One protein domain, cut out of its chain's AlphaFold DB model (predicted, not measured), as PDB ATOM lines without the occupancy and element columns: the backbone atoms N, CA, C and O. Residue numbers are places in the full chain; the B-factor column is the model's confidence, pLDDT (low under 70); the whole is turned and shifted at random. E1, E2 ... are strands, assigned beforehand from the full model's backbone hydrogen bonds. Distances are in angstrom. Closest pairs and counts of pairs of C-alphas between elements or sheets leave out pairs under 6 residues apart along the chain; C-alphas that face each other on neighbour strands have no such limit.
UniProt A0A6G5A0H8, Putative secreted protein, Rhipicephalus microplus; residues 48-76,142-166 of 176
ATOM      1  N   ILE A  48     122.975 173.451 204.217       97.56
ATOM      2  CA  ILE A  48     124.167 174.290 204.295       97.56
ATOM      3  C   ILE A  48     125.238 173.544 205.081       97.56
ATOM      4  O   ILE A  48     125.006 173.123 206.212       97.56
ATOM      5  N   VAL A  49     126.404 173.381 204.469       97.44
ATOM      6  CA  VAL A  49     127.543 172.650 205.029       97.44
ATOM      7  C   VAL A  49     128.745 173.578 205.079       97.44
ATOM      8  O   VAL A  49     129.034 174.266 204.101       97.44
ATOM      9  N   SER A  50     129.454 173.580 206.208       95.69
ATOM     10  CA  SER A  50     130.748 174.241 206.351       95.69
ATOM     11  C   SER A  50     131.838 173.200 206.576       95.69
ATOM     12  O   SER A  50     131.673 172.285 207.386       95.69
ATOM     13  N   THR A  51     132.931 173.319 205.834       95.44
ATOM     14  CA  THR A  51     134.072 172.401 205.876       95.44
ATOM     15  C   THR A  51     135.298 173.079 206.487       95.44
ATOM     16  O   THR A  51     135.415 174.304 206.503       95.44
ATOM     17  N   LEU A  52     136.234 172.283 207.024       94.00
ATOM     18  CA  LEU A  52     137.418 172.790 207.740       94.00
ATOM     19  C   LEU A  52     138.370 173.624 206.869       94.00
ATOM     20  O   LEU A  52     139.153 174.404 207.404       94.00
ATOM     21  N   ASP A  53     138.294 173.491 205.549       93.25
ATOM     22  CA  ASP A  53     139.008 174.325 204.577       93.25
ATOM     23  C   ASP A  53     138.410 175.740 204.431       93.25
ATOM     24  O   ASP A  53     138.943 176.544 203.671       93.25
ATOM     25  N   GLY A  54     137.361 176.077 205.191       94.69
ATOM     26  CA  GLY A  54     136.748 177.408 205.185       94.69
ATOM     27  C   GLY A  54     135.688 177.583 204.104       94.69
ATOM     28  O   GLY A  54     135.241 178.700 203.850       94.69
ATOM     29  N   LYS A  55     135.266 176.503 203.448       96.25
ATOM     30  CA  LYS A  55     134.220 176.553 202.430       96.25
ATOM     31  C   LYS A  55     132.834 176.414 203.054       96.25
ATOM     32  O   LYS A  55     132.625 175.646 203.994       96.25
ATOM     33  N   ILE A  56     131.876 177.157 202.507       97.12
ATOM     34  CA  ILE A  56     130.446 177.022 202.784       97.12
ATOM     35  C   ILE A  56     129.734 176.612 201.498       97.12
ATOM     36  O   ILE A  56     129.938 177.210 200.444       97.12
ATOM     37  N   SER A  57     128.927 175.560 201.565       97.75
ATOM     38  CA  SER A  57     128.271 174.956 200.402       97.75
ATOM     39  C   SER A  57     126.798 174.697 200.665       97.75
ATOM     40  O   SER A  57     126.425 174.359 201.787       97.75
ATOM     41  N   ALA A  58     125.980 174.799 199.620       97.88
ATOM     42  CA  ALA A  58     124.598 174.340 199.637       97.88
ATOM     43  C   ALA A  58     124.441 173.054 198.825       97.88
ATOM     44  O   ALA A  58     124.860 172.989 197.667       97.88
ATOM     45  N   LEU A  59     123.797 172.056 199.421       97.38
ATOM     46  CA  LEU A  59     123.497 170.764 198.811       97.38
ATOM     47  C   LEU A  59     121.985 170.588 198.681       97.38
ATOM     48  O   LEU A  59     121.235 170.981 199.576       97.38
ATOM     49  N   ASP A  60     121.534 169.965 197.597       95.88
ATOM     50  CA  ASP A  60     120.120 169.645 197.411       95.88
ATOM     51  C   ASP A  60     119.807 168.212 197.883       95.88
ATOM     52  O   ASP A  60     120.194 167.250 197.210       95.88
ATOM     53  N   PRO A  61     119.064 168.033 198.992       95.19
ATOM     54  CA  PRO A  61     118.682 166.711 199.480       95.19
ATOM     55  C   PRO A  61     117.767 165.944 198.515       95.19
ATOM     56  O   PRO A  61     117.807 164.715 198.488       95.19
ATOM     57  N   LYS A  62     116.963 166.639 197.699       95.06
ATOM     58  CA  LYS A  62     116.056 166.022 196.714       95.06
ATOM     59  C   LYS A  62     116.790 165.588 195.449       95.06
ATOM     60  O   LYS A  62     116.290 164.734 194.726       95.06
ATOM     61  N   ALA A  63     117.985 166.125 195.212       94.69
ATOM     62  CA  ALA A  63     118.872 165.731 194.124       94.69
ATOM     63  C   ALA A  63     120.093 164.956 194.650       94.69
ATOM     64  O   ALA A  63     121.220 165.245 194.265       94.69
ATOM     65  N   HIS A  64     119.874 163.990 195.550       95.06
ATOM     66  CA  HIS A  64     120.914 163.089 196.076       95.06
ATOM     67  C   HIS A  64     122.118 163.788 196.736       95.06
ATOM     68  O   HIS A  64     123.221 163.249 196.748       95.06
ATOM     69  N   GLY A  65     121.921 164.984 197.295       95.06
ATOM     70  CA  GLY A  65     122.997 165.761 197.912       95.06
ATOM     71  C   GLY A  65     123.901 166.471 196.904       95.06
ATOM     72  O   GLY A  65     125.007 166.868 197.267       95.06
ATOM     73  N   ASN A  66     123.459 166.644 195.655       97.00
ATOM     74  CA  ASN A  66     124.220 167.373 194.645       97.00
ATOM     75  C   ASN A  66     124.545 168.799 195.109       97.00
ATOM     76  O   ASN A  66     123.694 169.501 195.664       97.00
ATOM     77  N   LEU A  67     125.774 169.230 194.821       97.31
ATOM     78  CA  LEU A  67     126.235 170.587 195.080       97.31
ATOM     79  C   LEU A  67     125.451 171.589 194.226       97.31
ATOM     80  O   LEU A  67     125.411 171.471 193.002       97.31
ATOM     81  N   VAL A  68     124.846 172.583 194.874       96.88
ATOM     82  CA  VAL A  68     124.130 173.682 194.210       96.88
ATOM     83  C   VAL A  68     125.054 174.876 194.019       96.88
ATOM     84  O   VAL A  68     125.174 175.394 192.914       96.88
ATOM     85  N   TRP A  69     125.725 175.297 195.088       97.25
ATOM     86  CA  TRP A  69     126.741 176.345 195.060       97.25
ATOM     87  C   TRP A  69     127.729 176.145 196.208       97.25
ATOM     88  O   TRP A  69     127.439 175.454 197.186       97.25
ATOM     89  N   SER A  70     128.901 176.763 196.084       97.50
ATOM     90  CA  SER A  70     129.970 176.725 197.079       97.50
ATOM     91  C   SER A  70     130.750 178.035 197.054       97.50
ATOM     92  O   SER A  70     131.090 178.508 195.973       97.50
ATOM     93  N   HIS A  71     131.113 178.545 198.230       96.44
ATOM     94  CA  HIS A  71     131.969 179.720 198.401       96.44
ATOM     95  C   HIS A  71     133.103 179.452 199.368       96.44
ATOM     96  O   HIS A  71     132.917 178.807 200.398       96.44
ATOM     97  N   GLU A  72     134.269 179.999 199.055       94.69
ATOM     98  CA  GLU A  72     135.378 180.080 199.998       94.69
ATOM     99  C   GLU A  72     135.169 181.295 200.903       94.69
ATOM    100  O   GLU A  72     134.933 182.408 200.428       94.69
ATOM    101  N   THR A  73     135.229 181.084 202.217       92.75
ATOM    102  CA  THR A  73     135.209 182.179 203.188       92.75
ATOM    103  C   THR A  73     136.637 182.574 203.545       92.75
ATOM    104  O   THR A  73     137.559 181.760 203.559       92.75
ATOM    105  N   GLY A  74     136.843 183.862 203.803       90.19
ATOM    106  CA  GLY A  74     138.133 184.359 204.255       90.19
ATOM    107  C   GLY A  74     138.299 184.164 205.766       90.19
ATOM    108  O   GLY A  74     137.312 184.272 206.491       90.19
ATOM    109  N   PRO A  75     139.537 184.018 206.273       88.69
ATOM    110  CA  PRO A  75     140.815 184.147 205.560       88.69
ATOM    111  C   PRO A  75     141.355 182.838 204.946       88.69
ATOM    112  O   PRO A  75     142.496 182.820 204.493       88.69
ATOM    113  N   GLY A  76     140.578 181.755 204.944       89.25
ATOM    114  CA  GLY A  76     140.995 180.420 204.515       89.25
ATOM    115  C   GLY A  76     140.425 179.359 205.455       89.25
ATOM    116  O   GLY A  76     139.326 179.525 205.978       89.25
ATOM    117  N   ALA A 142     135.881 189.316 213.045       92.06
ATOM    118  CA  ALA A 142     134.570 188.842 212.623       92.06
ATOM    119  C   ALA A 142     134.317 189.277 211.177       92.06
ATOM    120  O   ALA A 142     134.566 190.430 210.815       92.06
ATOM    121  N   ARG A 143     133.811 188.349 210.360       93.06
ATOM    122  CA  ARG A 143     133.410 188.595 208.973       93.06
ATOM    123  C   ARG A 143     132.007 188.057 208.742       93.06
ATOM    124  O   ARG A 143     131.707 186.932 209.135       93.06
ATOM    125  N   THR A 144     131.171 188.846 208.083       94.75
ATOM    126  CA  THR A 144     129.765 188.519 207.834       94.75
ATOM    127  C   THR A 144     129.508 188.478 206.338       94.75
ATOM    128  O   THR A 144     129.795 189.445 205.639       94.75
ATOM    129  N   TYR A 145     128.921 187.383 205.860       94.81
ATOM    130  CA  TYR A 145     128.564 187.184 204.457       94.81
ATOM    131  C   TYR A 145     127.042 187.178 204.303       94.81
ATOM    132  O   TYR A 145     126.352 186.390 204.949       94.81
ATOM    133  N   GLY A 146     126.515 188.031 203.428       95.00
ATOM    134  CA  GLY A 146     125.123 187.969 202.991       95.00
ATOM    135  C   GLY A 146     125.019 187.153 201.711       95.00
ATOM    136  O   GLY A 146     125.382 187.657 200.654       95.00
ATOM    137  N   ILE A 147     124.527 185.914 201.778       94.19
ATOM    138  CA  ILE A 147     124.420 185.020 200.610       94.19
ATOM    139  C   ILE A 147     122.949 184.711 200.336       94.19
ATOM    140  O   ILE A 147     122.209 184.299 201.229       94.19
ATOM    141  N   ASN A 148     122.510 184.877 199.087       92.62
ATOM    142  CA  ASN A 148     121.216 184.362 198.660       92.62
ATOM    143  C   ASN A 148     121.265 182.830 198.662       92.62
ATOM    144  O   ASN A 148     121.938 182.224 197.832       92.62
ATOM    145  N   VAL A 149     120.514 182.210 199.571       91.75
ATOM    146  CA  VAL A 149     120.546 180.759 199.792       91.75
ATOM    147  C   VAL A 149     120.230 179.930 198.541       91.75
ATOM    148  O   VAL A 149     120.764 178.838 198.396       91.75
ATOM    149  N   HIS A 150     119.415 180.431 197.611       91.00
ATOM    150  CA  HIS A 150     118.989 179.661 196.437       91.00
ATOM    151  C   HIS A 150     119.933 179.820 195.246       91.00
ATOM    152  O   HIS A 150     120.156 178.859 194.514       91.00
ATOM    153  N   THR A 151     120.468 181.024 195.034       91.75
ATOM    154  CA  THR A 151     121.348 181.312 193.889       91.75
ATOM    155  C   THR A 151     122.827 181.192 194.235       91.75
ATOM    156  O   THR A 151     123.658 181.122 193.337       91.75
ATOM    157  N   GLY A 152     123.169 181.217 195.523       93.75
ATOM    158  CA  GLY A 152     124.540 181.357 195.993       93.75
ATOM    159  C   GLY A 152     125.107 182.760 195.781       93.75
ATOM    160  O   GLY A 152     126.277 182.973 196.047       93.75
ATOM    161  N   GLN A 153     124.343 183.742 195.305       94.25
ATOM    162  CA  GLN A 153     124.892 185.077 195.059       94.25
ATOM    163  C   GLN A 153     125.281 185.762 196.376       94.25
ATOM    164  O   GLN A 153     124.431 185.948 197.253       94.25
ATOM    165  N   VAL A 154     126.546 186.170 196.497       92.81
ATOM    166  CA  VAL A 154     127.021 187.025 197.591       92.81
ATOM    167  C   VAL A 154     126.531 188.450 197.333       92.81
ATOM    168  O   VAL A 154     126.731 188.987 196.249       92.81
ATOM    169  N   ARG A 155     125.841 189.039 198.311       92.31
ATOM    170  CA  ARG A 155     125.280 190.398 198.257       92.31
ATOM    171  C   ARG A 155     126.160 191.409 198.970       92.31
ATOM    172  O   ARG A 155     126.280 192.546 198.526       92.31
ATOM    173  N   TYR A 156     126.736 191.000 200.094       92.94
ATOM    174  CA  TYR A 156     127.671 191.822 200.837       92.94
ATOM    175  C   TYR A 156     128.642 190.966 201.638       92.94
ATOM    176  O   TYR A 156     128.322 189.844 202.049       92.94
ATOM    177  N   ILE A 157     129.814 191.537 201.890       94.06
ATOM    178  CA  ILE A 157     130.796 191.033 202.843       94.06
ATOM    179  C   ILE A 157     131.135 192.190 203.774       94.06
ATOM    180  O   ILE A 157     131.585 193.236 203.317       94.06
ATOM    181  N   CYS A 158     130.909 192.014 205.071       94.50
ATOM    182  CA  CYS A 158     131.267 192.996 206.087       94.50
ATOM    183  C   CYS A 158     132.413 192.469 206.942       94.50
ATOM    184  O   CYS A 158     132.352 191.351 207.453       94.50
ATOM    185  N   THR A 159     133.434 193.292 207.126       94.38
ATOM    186  CA  THR A 159     134.569 193.053 208.022       94.38
ATOM    187  C   THR A 159     134.707 194.238 208.979       94.38
ATOM    188  O   THR A 159     133.934 195.197 208.929       94.38
ATOM    189  N   MET A 160     135.731 194.220 209.834       91.12
ATOM    190  CA  MET A 160     136.057 195.380 210.669       91.12
ATOM    191  C   MET A 160     136.444 196.635 209.866       91.12
ATOM    192  O   MET A 160     136.372 197.733 210.411       91.12
ATOM    193  N   SER A 161     136.847 196.496 208.598       90.88
ATOM    194  CA  SER A 161     137.213 197.630 207.739       90.88
ATOM    195  C   SER A 161     136.029 198.239 206.984       90.88
ATOM    196  O   SER A 161     136.202 199.279 206.353       90.88
ATOM    197  N   GLY A 162     134.842 197.626 207.033       91.12
ATOM    198  CA  GLY A 162     133.643 198.111 206.347       91.12
ATOM    199  C   GLY A 162     132.855 197.002 205.649       91.12
ATOM    200  O   GLY A 162     133.134 195.818 205.833       91.12
ATOM    201  N   CYS A 163     131.858 197.400 204.856       92.50
ATOM    202  CA  CYS A 163     130.996 196.497 204.096       92.50
ATOM    203  C   CYS A 163     131.129 196.746 202.593       92.50
ATOM    204  O   CYS A 163     130.813 197.838 202.114       92.50
ATOM    205  N   ASP A 164     131.516 195.706 201.860       88.81
ATOM    206  CA  ASP A 164     131.543 195.705 200.403       88.81
ATOM    207  C   ASP A 164     130.221 195.147 199.876       88.81
ATOM    208  O   ASP A 164     129.929 193.959 200.021       88.81
ATOM    209  N   ASN A 165     129.416 196.012 199.257       83.94
ATOM    210  CA  ASN A 165     128.191 195.610 198.573       83.94
ATOM    211  C   ASN A 165     128.523 195.161 197.149       83.94
ATOM    212  O   ASN A 165     129.006 195.949 196.331       83.94
ATOM    213  N   THR A 166     128.207 193.912 196.821       71.12
ATOM    214  CA  THR A 166     128.277 193.403 195.451       71.12
ATOM    215  C   THR A 166     127.027 193.902 194.726       71.12
ATOM    216  O   THR A 166     125.965 193.285 194.775       71.12
TER     217      THR A 166
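Overview. This is residues 48 to 76 and 142 to 166 of the 176 residues of the protein "Putative secreted protein" of Rhipicephalus microplus (UniProt A0A6G5A0H8). Two small sheets of three strands each, E1 E2 E3 and E4 E5 E6, are set one beyond the other in a flat outline, and each sheet is a chain of hairpins. The printed part has 54 residues, with no named helix and six named strands in the order E1 to E6; the class is all strand. Both sheets are antiparallel, with the orders E1 - E2 - E3 and E4 - E5 - E6. The whole is only just loose, close to compact, with a radius of gyration of the C-alphas of 12.3 A, and spans 40 by 23 by 11 A.

Arrangement. E1, residues 48 to 50, and E2, residues 55 to 60, form a hairpin; they are antiparallel at 151 degrees between their directions, and N 49 and O 57 are within hydrogen-bond range at 2.9 A. E2 and E3, residues 66 to 72, form a hairpin at 163 degrees, with N 68 and O 58 at 2.8 A and N 56 and O 71 at 2.9 A. E1, E2 and E3 make a meander, each strand the antiparallel neighbour of the one before. E1 and E3 are its edge strands, and E2 is the inner one. After the cut, E4, residues 144 to 147, and E5, residues 154 to 159, form a hairpin at 178 degrees, with N 155 and O 146 at 2.8 A. E5 and E6, residues 162 to 165, form a hairpin at 172 degrees, with N 164 and O 157 at 2.9 A. E4, E5 and E6 make a second meander, with E4 and E6 at its edges. Each strand of the first sheet is apart from each strand of the second, with no C-alpha of the one within 8 A of the other.

Along the chain. E1 begins at C-alpha 48, at (124.167, 174.290, 204.295), and is 6.9 A long. E2 is 16.5 A long. E3, the longest strand by residues with seven, is 17.7 A long and ends at C-alpha 72, at (135.378, 180.080, 199.998). E4 is 9.6 A long, E5 14.2 A, and E6 9.8 A, ending at C-alpha 165, at (128.191, 195.610, 198.573).

Size, cuts and confidence. The two C-alphas farthest apart, those of His 64 and Ser 161, are 39.9 A apart. Residues 77 to 141 are not printed, and C-alphas 76 and 142 are 13.3 A apart across this cut, which falls in the link from E3 to E4. Of the links that are printed whole, E1 to E2, E2 to E3 and E5 to E6 are tight, and E4 to E5 is short. The mean pLDDT of the printed part is 93.6, and no printed residue is under 70.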